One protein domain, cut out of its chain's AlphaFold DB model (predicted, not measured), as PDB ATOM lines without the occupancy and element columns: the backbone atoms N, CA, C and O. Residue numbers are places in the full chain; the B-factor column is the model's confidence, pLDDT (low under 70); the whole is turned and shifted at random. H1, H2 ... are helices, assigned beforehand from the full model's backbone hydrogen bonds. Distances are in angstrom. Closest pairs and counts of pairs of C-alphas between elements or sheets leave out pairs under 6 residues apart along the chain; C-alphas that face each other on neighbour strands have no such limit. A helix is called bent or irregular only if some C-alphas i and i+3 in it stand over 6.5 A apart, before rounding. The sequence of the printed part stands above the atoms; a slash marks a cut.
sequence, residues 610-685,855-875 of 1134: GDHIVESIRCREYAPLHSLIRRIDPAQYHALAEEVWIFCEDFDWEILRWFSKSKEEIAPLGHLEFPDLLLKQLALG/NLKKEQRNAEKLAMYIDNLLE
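What this domain is: This is residues 610 to 685 and 855 to 875 of the 1134 residues of an uncharacterized protein of Planoprotostelium fungivorum (UniProt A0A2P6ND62). The model is a compact cluster of six helices, mostly crossed. The long H6 and the kinked H3 run opposite ways and meet along part of their lengths; H1 crosses H6 with H2 next to it, H5 crosses H3 on the side away from H6, and H4 lies far from H6. The printed part has 97 residues, with H1 to H6 in chain order, no named strand, and the class all helix. The radius of gyration of the C-alphas is 12.6 A, and the spans are 38 by 31 by 23 A.

Where its parts are: H6, residues 856 to 874, is the longest helix at 26.8 A and ends with C-alpha 874 at (60.007, 49.478, -5.750). H3, residues 634 to 651, spans 25.7 A; it has a kink of 50 degrees near residue 645 and is irregular, with C-alphas 647 and 650 9.1 A apart. H1, residues 610 to 618, begins with C-alpha 610 at (60.271, 41.621, -9.628) and spans 12.6 A. H2 holds residues 623 to 629, 10.0 A; H4 residues 653 to 662, 14.0 A; H5 residues 674 to 683, 14.7 A.

How they stand to each other: H6, with residues 859 to 866 alone, touches residues 643 to 647 of H3 at a shallow tilt of 13 degrees, opposite ways; the closest C-alphas, of Phe 647 and Asn 862, are 5.2 A apart. H1 touches H6 at a steep tilt of 47 degrees, closest at the C-alphas of Gly 610 and Ala 867, 4.1 A. H2 touches H1, closest at the C-alphas of Ile 613 and Pro 624, 5.7 A. H5 touches H3 at a steep tilt of 46 degrees, closest at the C-alphas of Tyr 637 and Phe 674, 5.8 A. H4 only just touches H5, with 3 pairs of C-alphas within 8 A, the closest those of Phe 659 and Pro 675, 5.6 A. H4 and H6 are apart. Every O i to N i+4 pair is within hydrogen-bond range in H1, H2, H4, H5 and H6, and 10 of 14 are in H3.

The domain as a whole: The two C-alphas farthest apart, of Pro 668 and Lys 857, are 38.7 A apart. Residues 686 to 854 are not printed, and C-alphas 685 and 855 are 19.1 A apart across the cut. The link from H4 to H5, 11 residues, is long. Residues 649 to 654 and 656 to 672 have pLDDT under 70.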
ATOM      1  N   GLY A 610      61.008  41.549  -8.366       83.81
ATOM      2  CA  GLY A 610      60.271  41.621  -9.628       83.81
ATOM      3  C   GLY A 610      60.175  40.260 -10.319       83.81
ATOM      4  O   GLY A 610      59.088  39.864 -10.739       83.81
ATOM      5  N   ASP A 611      61.263  39.484 -10.307       85.81
ATOM      6  CA  ASP A 611      61.309  38.109 -10.826       85.81
ATOM      7  C   ASP A 611      60.251  37.189 -10.196       85.81
ATOM      8  O   ASP A 611      59.631  36.387 -10.893       85.81
ATOM      9  N   HIS A 612      60.005  37.316  -8.887       88.00
ATOM     10  CA  HIS A 612      58.995  36.508  -8.203       88.00
ATOM     11  C   HIS A 612      57.589  36.872  -8.681       88.00
ATOM     12  O   HIS A 612      56.772  35.990  -8.906       88.00
ATOM     13  N   ILE A 613      57.293  38.164  -8.849       87.81
ATOM     14  CA  ILE A 613      55.975  38.614  -9.321       87.81
ATOM     15  C   ILE A 613      55.741  38.151 -10.764       87.81
ATOM     16  O   ILE A 613      54.656  37.668 -11.078       87.81
ATOM     17  N   VAL A 614      56.760  38.241 -11.621       88.69
ATOM     18  CA  VAL A 614      56.698  37.762 -13.009       88.69
ATOM     19  C   VAL A 614      56.478  36.247 -13.075       88.69
ATOM     20  O   VAL A 614      55.626  35.788 -13.838       88.69
ATOM     21  N   GLU A 615      57.183  35.463 -12.254       87.50
ATOM     22  CA  GLU A 615      56.982  34.009 -12.200       87.50
ATOM     23  C   GLU A 615      55.594  33.645 -11.651       87.50
ATOM     24  O   GLU A 615      54.944  32.749 -12.183       87.50
ATOM     25  N   SER A 616      55.088  34.377 -10.652       86.88
ATOM     26  CA  SER A 616      53.719  34.192 -10.156       86.88
ATOM     27  C   SER A 616      52.675  34.457 -11.244       86.88
ATOM     28  O   SER A 616      51.752  33.660 -11.395       86.88
ATOM     29  N   ILE A 617      52.851  35.498 -12.071       86.75
ATOM     30  CA  ILE A 617      51.975  35.745 -13.230       86.75
ATOM     31  C   ILE A 617      52.033  34.556 -14.205       86.75
ATOM     32  O   ILE A 617      50.980  34.080 -14.627       86.75
ATOM     33  N   ARG A 618      53.223  34.008 -14.505       83.31
ATOM     34  CA  ARG A 618      53.361  32.814 -15.368       83.31
ATOM     35  C   ARG A 618      52.646  31.588 -14.787       83.31
ATOM     36  O   ARG A 618      52.036  30.815 -15.525       83.31
ATOM     37  N   CYS A 619      52.698  31.420 -13.469       83.62
ATOM     38  CA  CYS A 619      52.008  30.353 -12.744       83.62
ATOM     39  C   CYS A 619      50.499  30.601 -12.562       83.62
ATOM     40  O   CYS A 619      49.832  29.765 -11.956       83.62
ATOM     41  N   ARG A 620      49.952  31.701 -13.106       83.75
ATOM     42  CA  ARG A 620      48.547  32.137 -12.956       83.75
ATOM     43  C   ARG A 620      48.156  32.436 -11.507       83.75
ATOM     44  O   ARG A 620      47.002  32.319 -11.102       83.75
ATOM     45  N   GLU A 621      49.137  32.859 -10.720       84.31
ATOM     46  CA  GLU A 621      48.983  33.321  -9.349       84.31
ATOM     47  C   GLU A 621      49.079  34.851  -9.322       84.31
ATOM     48  O   GLU A 621      50.157  35.439  -9.268       84.31
ATOM     49  N   TYR A 622      47.932  35.530  -9.350       84.75
ATOM     50  CA  TYR A 622      47.886  36.994  -9.474       84.75
ATOM     51  C   TYR A 622      47.913  37.746  -8.127       84.75
ATOM     52  O   TYR A 622      47.996  38.975  -8.099       84.75
ATOM     53  N   ALA A 623      47.903  37.040  -6.991       83.06
ATOM     54  CA  ALA A 623      47.931  37.657  -5.657       83.06
ATOM     55  C   ALA A 623      49.177  38.542  -5.391       83.06
ATOM     56  O   ALA A 623      49.023  39.623  -4.805       83.06
ATOM     57  N   PRO A 624      50.397  38.178  -5.842       87.50
ATOM     58  CA  PRO A 624      51.567  39.053  -5.735       87.50
ATOM     59  C   PRO A 624      51.444  40.334  -6.570       87.50
ATOM     60  O   PRO A 624      51.791  41.410  -6.084       87.50
ATOM     61  N   LEU A 625      50.882  40.247  -7.783       85.81
ATOM     62  CA  LEU A 625      50.607  41.413  -8.631       85.81
ATOM     63  C   LEU A 625      49.580  42.347  -7.970       85.81
ATOM     64  O   LEU A 625      49.791  43.555  -7.901       85.81
ATOM     65  N   HIS A 626      48.508  41.795  -7.405       81.44
ATOM     66  CA  HIS A 626      47.522  42.564  -6.649       81.44
ATOM     67  C   HIS A 626      48.135  43.287  -5.435       81.44
ATOM     68  O   HIS A 626      47.845  44.457  -5.180       81.44
ATOM     69  N   SER A 627      49.040  42.619  -4.717       83.44
ATOM     70  CA  SER A 627      49.763  43.216  -3.586       83.44
ATOM     71  C   SER A 627      50.696  44.354  -4.021       83.44
ATOM     72  O   SER A 627      50.842  45.332  -3.290       83.44
ATOM     73  N   LEU A 628      51.301  44.258  -5.211       85.69
ATOM     74  CA  LEU A 628      52.094  45.336  -5.810       85.69
ATOM     75  C   LEU A 628      51.216  46.551  -6.144       85.69
ATOM     76  O   LEU A 628      51.551  47.666  -5.753       85.69
ATOM     77  N   ILE A 629      50.073  46.340  -6.805       84.88
ATOM     78  CA  ILE A 629      49.153  47.413  -7.226       84.88
ATOM     79  C   ILE A 629      48.670  48.251  -6.030       84.88
ATOM     80  O   ILE A 629      48.559  49.471  -6.141       84.88
ATOM     81  N   ARG A 630      48.445  47.622  -4.868       81.69
ATOM     82  CA  ARG A 630      48.056  48.316  -3.624       81.69
ATOM     83  C   ARG A 630      49.163  49.179  -3.006       81.69
ATOM     84  O   ARG A 630      48.871  49.991  -2.135       81.69
ATOM     85  N   ARG A 631      50.424  48.974  -3.395       81.88
ATOM     86  CA  ARG A 631      51.594  49.654  -2.813       81.88
ATOM     87  C   ARG A 631      52.144  50.778  -3.684       81.88
ATOM     88  O   ARG A 631      52.864  51.624  -3.165       81.88
ATOM     89  N   ILE A 632      51.860  50.762  -4.983       83.38
ATOM     90  CA  ILE A 632      52.365  51.756  -5.936       83.38
ATOM     91  C   ILE A 632      51.383  52.921  -6.098       83.38
ATOM     92  O   ILE A 632      50.175  52.765  -5.934       83.38
ATOM     93  N   ASP A 633      51.918  54.080  -6.473       82.81
ATOM     94  CA  ASP A 633      51.141  55.272  -6.820       82.81
ATOM     95  C   ASP A 633      50.202  54.990  -8.018       82.81
ATOM     96  O   ASP A 633      50.689  54.516  -9.055       82.81
ATOM     97  N   PRO A 634      48.892  55.306  -7.931       81.81
ATOM     98  CA  PRO A 634      47.945  55.177  -9.040       81.81
ATOM     99  C   PRO A 634      48.383  55.849 -10.345       81.81
ATOM    100  O   PRO A 634      48.029  55.375 -11.427       81.81
ATOM    101  N   ALA A 635      49.208  56.901 -10.287       81.75
ATOM    102  CA  ALA A 635      49.780  57.514 -11.485       81.75
ATOM    103  C   ALA A 635      50.561  56.501 -12.347       81.75
ATOM    104  O   ALA A 635      50.588  56.621 -13.571       81.75
ATOM    105  N   GLN A 636      51.152  55.466 -11.739       83.62
ATOM    106  CA  GLN A 636      51.949  54.435 -12.416       83.62
ATOM    107  C   GLN A 636      51.111  53.339 -13.088       83.62
ATOM    108  O   GLN A 636      51.655  52.558 -13.875       83.62
ATOM    109  N   TYR A 637      49.802  53.265 -12.813       86.19
ATOM    110  CA  TYR A 637      48.951  52.160 -13.266       86.19
ATOM    111  C   TYR A 637      48.937  52.004 -14.786       86.19
ATOM    112  O   TYR A 637      49.012  50.884 -15.279       86.19
ATOM    113  N   HIS A 638      48.919  53.106 -15.537       84.56
ATOM    114  CA  HIS A 638      48.922  53.067 -17.001       84.56
ATOM    115  C   HIS A 638      50.180  52.424 -17.587       84.56
ATOM    116  O   HIS A 638      50.079  51.562 -18.458       84.56
ATOM    117  N   ALA A 639      51.357  52.840 -17.118       84.38
ATOM    118  CA  ALA A 639      52.624  52.319 -17.615       84.38
ATOM    119  C   ALA A 639      52.837  50.863 -17.168       84.38
ATOM    120  O   ALA A 639      53.204  50.019 -17.980       84.38
ATOM    121  N   LEU A 640      52.500  50.535 -15.912       87.31
ATOM    122  CA  LEU A 640      52.560  49.152 -15.432       87.31
ATOM    123  C   LEU A 640      51.589  48.236 -16.194       87.31
ATOM    124  O   LEU A 640      51.960  47.118 -16.532       87.31
ATOM    125  N   ALA A 641      50.370  48.696 -16.492       85.81
ATOM    126  CA  ALA A 641      49.404  47.911 -17.253       85.81
ATOM    127  C   ALA A 641      49.915  47.618 -18.672       85.81
ATOM    128  O   ALA A 641      49.735  46.508 -19.157       85.81
ATOM    129  N   GLU A 642      50.566  48.575 -19.345       84.56
ATOM    130  CA  GLU A 642      51.217  48.311 -20.640       84.56
ATOM    131  C   GLU A 642      52.309  47.235 -20.524       84.56
ATOM    132  O   GLU A 642      52.332  46.310 -21.332       84.56
ATOM    133  N   GLU A 643      53.184  47.301 -19.518       84.94
ATOM    134  CA  GLU A 643      54.266  46.317 -19.350       84.94
ATOM    135  C   GLU A 643      53.747  44.918 -18.971       84.94
ATOM    136  O   GLU A 643      54.227  43.911 -19.497       84.94
ATOM    137  N   VAL A 644      52.712  44.834 -18.128       86.94
ATOM    138  CA  VAL A 644      52.038  43.563 -17.812       86.94
ATOM    139  C   VAL A 644      51.361  42.986 -19.057       86.94
ATOM    140  O   VAL A 644      51.537  41.805 -19.352       86.94
ATOM    141  N   TRP A 645      50.666  43.814 -19.845       83.94
ATOM    142  CA  TRP A 645      50.066  43.394 -21.116       83.94
ATOM    143  C   TRP A 645      51.111  42.858 -22.107       83.94
ATOM    144  O   TRP A 645      50.897  41.851 -22.778       83.94
ATOM    145  N   ILE A 646      52.283  43.499 -22.179       81.12
ATOM    146  CA  ILE A 646      53.408  43.060 -23.018       81.12
ATOM    147  C   ILE A 646      53.926  41.683 -22.606       81.12
ATOM    148  O   ILE A 646      54.323  40.894 -23.472       81.12
ATOM    149  N   PHE A 647      53.974  41.418 -21.302       83.81
ATOM    150  CA  PHE A 647      54.460  40.157 -20.763       83.81
ATOM    151  C   PHE A 647      53.474  39.008 -20.982       83.81
ATOM    152  O   PHE A 647      53.884  37.968 -21.491       83.81
ATOM    153  N   CYS A 648      52.194  39.216 -20.674       77.12
ATOM    154  CA  CYS A 648      51.144  38.202 -20.805       77.12
ATOM    155  C   CYS A 648      50.895  37.740 -22.258       77.12
ATOM    156  O   CYS A 648      50.284  36.695 -22.476       77.12
ATOM    157  N   GLU A 649      51.384  38.500 -23.250       65.00
ATOM    158  CA  GLU A 649      51.010  38.395 -24.668       65.00
ATOM    159  C   GLU A 649      49.473  38.483 -24.873       65.00
ATOM    160  O   GLU A 649      48.692  38.477 -23.925       65.00
ATOM    161  N   ASP A 650      48.981  38.569 -26.115       56.66
ATOM    162  CA  ASP A 650      47.532  38.683 -26.411       56.66
ATOM    163  C   ASP A 650      46.711  37.404 -26.063       56.66
ATOM    164  O   ASP A 650      45.613  37.203 -26.594       56.66
ATOM    165  N   PHE A 651      47.251  36.496 -25.239       56.91
ATOM    166  CA  PHE A 651      46.795  35.108 -25.093       56.91
ATOM    167  C   PHE A 651      46.550  34.649 -23.652       56.91
ATOM    168  O   PHE A 651      45.874  33.631 -23.485       56.91
ATOM    169  N   ASP A 652      47.041  35.346 -22.622       64.75
ATOM    170  CA  ASP A 652      46.806  34.929 -21.232       64.75
ATOM    171  C   ASP A 652      45.406  35.344 -20.750       64.75
ATOM    172  O   ASP A 652      45.227  36.244 -19.943       64.75
ATOM    173  N   TRP A 653      44.369  34.702 -21.279       64.19
ATOM    174  CA  TRP A 653      42.975  34.960 -20.905       64.19
ATOM    175  C   TRP A 653      42.672  34.646 -19.431       64.19
ATOM    176  O   TRP A 653      41.635  35.065 -18.931       64.19
ATOM    177  N   GLU A 654      43.553  33.949 -18.711       68.75
ATOM    178  CA  GLU A 654      43.362  33.684 -17.284       68.75
ATOM    179  C   GLU A 654      43.614  34.923 -16.431       68.75
ATOM    180  O   GLU A 654      42.931  35.106 -15.422       68.75
ATOM    181  N   ILE A 655      44.486  35.832 -16.885       73.88
ATOM    182  CA  ILE A 655      44.617  37.140 -16.245       73.88
ATOM    183  C   ILE A 655      43.328  37.939 -16.451       73.88
ATOM    184  O   ILE A 655      42.833  38.566 -15.521       73.88
ATOM    185  N   LEU A 656      42.712  37.814 -17.634       69.62
ATOM    186  CA  LEU A 656      41.417  38.412 -17.970       69.62
ATOM    187  C   LEU A 656      40.266  37.814 -17.150       69.62
ATOM    188  O   LEU A 656      39.407  38.553 -16.671       69.62
ATOM    189  N   ARG A 657      40.289  36.499 -16.922       69.00
ATOM    190  CA  ARG A 657      39.359  35.794 -16.036       69.00
ATOM    191  C   ARG A 657      39.488  36.268 -14.596       69.00
ATOM    192  O   ARG A 657      38.484  36.546 -13.943       69.00
ATOM    193  N   TRP A 658      40.719  36.352 -14.095       69.38
ATOM    194  CA  TRP A 658      40.991  36.900 -12.771       69.38
ATOM    195  C   TRP A 658      40.463  38.335 -12.668       69.38
ATOM    196  O   TRP A 658      39.755  38.647 -11.716       69.38
ATOM    197  N   PHE A 659      40.671  39.168 -13.694       66.75
ATOM    198  CA  PHE A 659      40.114  40.522 -13.736       66.75
ATOM    199  C   PHE A 659      38.593  40.565 -13.667       66.75
ATOM    200  O   PHE A 659      38.071  41.387 -12.920       66.75
ATOM    201  N   SER A 660      37.882  39.702 -14.404       60.66
ATOM    202  CA  SER A 660      36.412  39.665 -14.356       60.66
ATOM    203  C   SER A 660      35.907  39.434 -12.932       60.66
ATOM    204  O   SER A 660      34.995  40.123 -12.484       60.66
ATOM    205  N   LYS A 661      36.570  38.535 -12.196       63.09
ATOM    206  CA  LYS A 661      36.195  38.141 -10.831       63.09
ATOM    207  C   LYS A 661      36.644  39.131  -9.762       63.09
ATOM    208  O   LYS A 661      36.008  39.248  -8.721       63.09
ATOM    209  N   SER A 662      37.741  39.846  -9.998       56.75
ATOM    210  CA  SER A 662      38.313  40.783  -9.028       56.75
ATOM    211  C   SER A 662      37.734  42.200  -9.101       56.75
ATOM    212  O   SER A 662      38.120  43.032  -8.279       56.75
ATOM    213  N   LYS A 663      36.786  42.477 -10.014       55.31
ATOM    214  CA  LYS A 663      36.081  43.773 -10.110       55.31
ATOM    215  C   LYS A 663      35.430  44.212  -8.796       55.31
ATOM    216  O   LYS A 663      35.361  45.402  -8.540       55.31
ATOM    217  N   GLU A 664      34.972  43.286  -7.950       47.97
ATOM    218  CA  GLU A 664      34.323  43.630  -6.672       47.97
ATOM    219  C   GLU A 664      35.311  43.746  -5.490       47.97
ATOM    220  O   GLU A 664      35.101  44.557  -4.589       47.97
ATOM    221  N   GLU A 665      36.426  43.000  -5.487       45.53
ATOM    222  CA  GLU A 665      37.432  43.018  -4.401       45.53
ATOM    223  C   GLU A 665      38.446  44.177  -4.503       45.53
ATOM    224  O   GLU A 665      39.084  44.548  -3.509       45.53
ATOM    225  N   ILE A 666      38.613  44.748  -5.700       46.69
ATOM    226  CA  ILE A 666      39.540  45.857  -6.003       46.69
ATOM    227  C   ILE A 666      38.830  47.230  -5.929       46.69
ATOM    228  O   ILE A 666      39.487  48.273  -5.872       46.69
ATOM    229  N   ALA A 667      37.499  47.226  -5.797       42.19
ATOM    230  CA  ALA A 667      36.610  48.380  -5.930       42.19
ATOM    231  C   ALA A 667      36.635  49.508  -4.869       42.19
ATOM    232  O   ALA A 667      36.012  50.540  -5.134       42.19
ATOM    233  N   PRO A 668      37.298  49.450  -3.688       40.41
ATOM    234  CA  PRO A 668      37.156  50.557  -2.738       40.41
ATOM    235  C   PRO A 668      38.067  51.776  -3.004       40.41
ATOM    236  O   PRO A 668      38.092  52.676  -2.169       40.41
ATOM    237  N   LEU A 669      38.821  51.849  -4.116       42.69
ATOM    238  CA  LEU A 669      39.901  52.849  -4.290       42.69
ATOM    239  C   LEU A 669      39.709  53.937  -5.369       42.69
ATOM    240  O   LEU A 669      40.567  54.806  -5.492       42.69
ATOM    241  N   GLY A 670      38.578  53.986  -6.079       37.75
ATOM    242  CA  GLY A 670      38.206  55.153  -6.891       37.75
ATOM    243  C   GLY A 670      38.758  55.218  -8.332       37.75
ATOM    244  O   GLY A 670      39.942  55.085  -8.616       37.75
ATOM    245  N   HIS A 671      37.813  55.484  -9.236       45.53
ATOM    246  CA  HIS A 671      37.829  56.054 -10.597       45.53
ATOM    247  C   HIS A 671      38.751  55.565 -11.726       45.53
ATOM    248  O   HIS A 671      38.436  55.913 -12.861       45.53
ATOM    249  N   LEU A 672      39.778  54.739 -11.521       53.12
ATOM    250  CA  LEU A 672      40.442  53.998 -12.611       53.12
ATOM    251  C   LEU A 672      41.150  52.765 -12.051       53.12
ATOM    252  O   LEU A 672      42.276  52.838 -11.562       53.12
ATOM    253  N   GLU A 673      40.485  51.621 -12.138       71.44
ATOM    254  CA  GLU A 673      41.039  50.369 -11.641       71.44
ATOM    255  C   GLU A 673      42.102  49.838 -12.613       71.44
ATOM    256  O   GLU A 673      41.918  49.827 -13.831       71.44
ATOM    257  N   PHE A 674      43.240  49.378 -12.090       77.69
ATOM    258  CA  PHE A 674      44.272  48.710 -12.889       77.69
ATOM    259  C   PHE A 674      43.710  47.582 -13.800       77.69
ATOM    260  O   PHE A 674      44.077  47.542 -14.978       77.69
ATOM    261  N   PRO A 675      42.767  46.732 -13.333       75.25
ATOM    262  CA  PRO A 675      42.000  45.813 -14.185       75.25
ATOM    263  C   PRO A 675      41.341  46.448 -15.420       75.25
ATOM    264  O   PRO A 675      41.447  45.911 -16.527       75.25
ATOM    265  N   ASP A 676      40.703  47.611 -15.269       74.94
ATOM    266  CA  ASP A 676      40.031  48.304 -16.374       74.94
ATOM    267  C   ASP A 676      41.015  48.733 -17.462       74.94
ATOM    268  O   ASP A 676      40.663  48.769 -18.644       74.94
ATOM    269  N   LEU A 677      42.247  49.082 -17.085       79.62
ATOM    270  CA  LEU A 677      43.283  49.462 -18.044       79.62
ATOM    271  C   LEU A 677      43.651  48.284 -18.945       79.62
ATOM    272  O   LEU A 677      43.784  48.471 -20.153       79.62
ATOM    273  N   LEU A 678      43.753  47.080 -18.385       80.25
ATOM    274  CA  LEU A 678      44.081  45.865 -19.131       80.25
ATOM    275  C   LEU A 678      42.916  45.409 -20.020       80.25
ATOM    276  O   LEU A 678      43.122  45.126 -21.200       80.25
ATOM    277  N   LEU A 679      41.676  45.453 -19.518       76.25
ATOM    278  CA  LEU A 679      40.483  45.168 -20.329       76.25
ATOM    279  C   LEU A 679      40.357  46.121 -21.524       76.25
ATOM    280  O   LEU A 679      40.025  45.713 -22.637       76.25
ATOM    281  N   LYS A 680      40.665  47.402 -21.326       78.19
ATOM    282  CA  LYS A 680      40.621  48.387 -22.409       78.19
ATOM    283  C   LYS A 680      41.781  48.232 -23.390       78.19
ATOM    284  O   LYS A 680      41.606  48.559 -24.563       78.19
ATOM    285  N   GLN A 681      42.937  47.726 -22.952       81.00
ATOM    286  CA  GLN A 681      44.033  47.372 -23.859       81.00
ATOM    287  C   GLN A 681      43.642  46.206 -24.771       81.00
ATOM    288  O   GLN A 681      43.944  46.262 -25.961       81.00
ATOM    289  N   LEU A 682      42.880  45.230 -24.269       79.69
ATOM    290  CA  LEU A 682      42.279  44.184 -25.099       79.69
ATOM    291  C   LEU A 682      41.248  44.759 -26.086       79.69
ATOM    292  O   LEU A 682      41.307  44.473 -27.284       79.69
ATOM    293  N   ALA A 683      40.315  45.590 -25.608       77.38
ATOM    294  CA  ALA A 683      39.259  46.185 -26.436       77.38
ATOM    295  C   ALA A 683      39.817  47.083 -27.558       77.38
ATOM    296  O   ALA A 683      39.259  47.146 -28.654       77.38
ATOM    297  N   LEU A 684      40.945  47.752 -27.308       78.62
ATOM    298  CA  LEU A 684      41.646  48.600 -28.277       78.62
ATOM    299  C   LEU A 684      42.881  47.930 -28.897       78.62
ATOM    300  O   LEU A 684      43.656  48.590 -29.594       78.62
ATOM    301  N   GLY A 685      43.054  46.625 -28.687       80.62
ATOM    302  CA  GLY A 685      44.103  45.828 -29.313       80.62
ATOM    303  C   GLY A 685      43.881  45.659 -30.817       80.62
ATOM    304  O   GLY A 685      42.790  45.905 -31.342       80.62
ATOM    305  N   ASN A 855      56.365  32.340 -28.297       78.56
ATOM    306  CA  ASN A 855      57.773  32.559 -28.611       78.56
ATOM    307  C   ASN A 855      58.585  32.664 -27.316       78.56
ATOM    308  O   ASN A 855      58.795  33.759 -26.796       78.56
ATOM    309  N   LEU A 856      59.115  31.531 -26.852       79.56
ATOM    310  CA  LEU A 856      59.847  31.420 -25.580       79.56
ATOM    311  C   LEU A 856      60.983  32.449 -25.419       79.56
ATOM    312  O   LEU A 856      61.215  32.958 -24.326       79.56
ATOM    313  N   LYS A 857      61.691  32.806 -26.503       79.00
ATOM    314  CA  LYS A 857      62.769  33.815 -26.445       79.00
ATOM    315  C   LYS A 857      62.232  35.231 -26.237       79.00
ATOM    316  O   LYS A 857      62.889  36.052 -25.598       79.00
ATOM    317  N   LYS A 858      61.088  35.545 -26.845       79.00
ATOM    318  CA  LYS A 858      60.417  36.840 -26.699       79.00
ATOM    319  C   LYS A 858      59.771  36.944 -25.321       79.00
ATOM    320  O   LYS A 858      59.955  37.967 -24.672       79.00
ATOM    321  N   GLU A 859      59.105  35.883 -24.876       79.25
ATOM    322  CA  GLU A 859      58.516  35.774 -23.542       79.25
ATOM    323  C   GLU A 859      59.580  35.996 -22.464       79.25
ATOM    324  O   GLU A 859      59.423  36.883 -21.635       79.25
ATOM    325  N   GLN A 860      60.717  35.293 -22.537       82.06
ATOM    326  CA  GLN A 860      61.814  35.475 -21.582       82.06
ATOM    327  C   GLN A 860      62.343  36.918 -21.575       82.06
ATOM    328  O   GLN A 860      62.544  37.502 -20.516       82.06
ATOM    329  N   ARG A 861      62.513  37.535 -22.749       83.50
ATOM    330  CA  ARG A 861      62.938  38.940 -22.842       83.50
ATOM    331  C   ARG A 861      61.916  39.898 -22.221       83.50
ATOM    332  O   ARG A 861      62.308  40.907 -21.646       83.50
ATOM    333  N   ASN A 862      60.624  39.638 -22.402       84.25
ATOM    334  CA  ASN A 862      59.564  40.456 -21.816       84.25
ATOM    335  C   ASN A 862      59.471  40.237 -20.299       84.25
ATOM    336  O   ASN A 862      59.270  41.204 -19.576       84.25
ATOM    337  N   ALA A 863      59.704  39.009 -19.828       86.12
ATOM    338  CA  ALA A 863      59.790  38.660 -18.412       86.12
ATOM    339  C   ALA A 863      60.897  39.458 -17.709       86.12
ATOM    340  O   ALA A 863      60.635  40.156 -16.737       86.12
ATOM    341  N   GLU A 864      62.114  39.424 -18.265       85.19
ATOM    342  CA  GLU A 864      63.273  40.162 -17.744       85.19
ATOM    343  C   GLU A 864      63.006  41.677 -17.712       85.19
ATOM    344  O   GLU A 864      63.326  42.353 -16.738       85.19
ATOM    345  N   LYS A 865      62.364  42.225 -18.754       84.50
ATOM    346  CA  LYS A 865      61.987  43.647 -18.797       84.50
ATOM    347  C   LYS A 865      60.956  44.024 -17.739       84.50
ATOM    348  O   LYS A 865      61.127  45.055 -17.094       84.50
ATOM    349  N   LEU A 866      59.908  43.217 -17.575       88.19
ATOM    350  CA  LEU A 866      58.865  43.469 -16.585       88.19
ATOM    351  C   LEU A 866      59.430  43.368 -15.165       88.19
ATOM    352  O   LEU A 866      59.139  44.232 -14.343       88.19
ATOM    353  N   ALA A 867      60.281  42.376 -14.893       87.25
ATOM    354  CA  ALA A 867      60.953  42.235 -13.604       87.25
ATOM    355  C   ALA A 867      61.793  43.478 -13.277       87.25
ATOM    356  O   ALA A 867      61.571  44.112 -12.248       87.25
ATOM    357  N   MET A 868      62.652  43.909 -14.212       84.62
ATOM    358  CA  MET A 868      63.435  45.140 -14.060       84.62
ATOM    359  C   MET A 868      62.552  46.381 -13.866       84.62
ATOM    360  O   MET A 868      62.909  47.285 -13.114       84.62
ATOM    361  N   TYR A 869      61.417  46.470 -14.562       85.06
ATOM    362  CA  TYR A 869      60.484  47.584 -14.402       85.06
ATOM    363  C   TYR A 869      59.862  47.602 -12.999       85.06
ATOM    364  O   TYR A 869      59.830  48.652 -12.359       85.06
ATOM    365  N   ILE A 870      59.427  46.444 -12.497       87.31
ATOM    366  CA  ILE A 870      58.858  46.295 -11.152       87.31
ATOM    367  C   ILE A 870      59.900  46.616 -10.075       87.31
ATOM    368  O   ILE A 870      59.583  47.336  -9.132       87.31
ATOM    369  N   ASP A 871      61.139  46.149 -10.226       85.12
ATOM    370  CA  ASP A 871      62.210  46.457  -9.273       85.12
ATOM    371  C   ASP A 871      62.478  47.969  -9.212       85.12
ATOM    372  O   ASP A 871      62.499  48.548  -8.129       85.12
ATOM    373  N   ASN A 872      62.549  48.645 -10.367       82.00
ATOM    374  CA  ASN A 872      62.691  50.105 -10.423       82.00
ATOM    375  C   ASN A 872      61.494  50.858  -9.815       82.00
ATOM    376  O   ASN A 872      61.677  51.949  -9.284       82.00
ATOM    377  N   LEU A 873      60.275  50.310  -9.889       80.56
ATOM    378  CA  LEU A 873      59.103  50.894  -9.222       80.56
ATOM    379  C   LEU A 873      59.181  50.784  -7.692       80.56
ATOM    380  O   LEU A 873      58.587  51.605  -6.994       80.56
ATOM    381  N   LEU A 874      59.863  49.756  -7.180       74.94
ATOM    382  CA  LEU A 874      60.007  49.478  -5.750       74.94
ATOM    383  C   LEU A 874      61.254  50.133  -5.129       74.94
ATOM    384  O   LEU A 874      61.347  50.226  -3.901       74.94
ATOM    385  N   GLU A 875      62.209  50.576  -5.950       71.38
ATOM    386  CA  GLU A 875      63.364  51.367  -5.527       71.38
ATOM    387  C   GLU A 875      62.965  52.838  -5.288       71.38
ATOM    388  O   GLU A 875      62.768  53.615  -6.220       71.38
TER     389      GLU A 875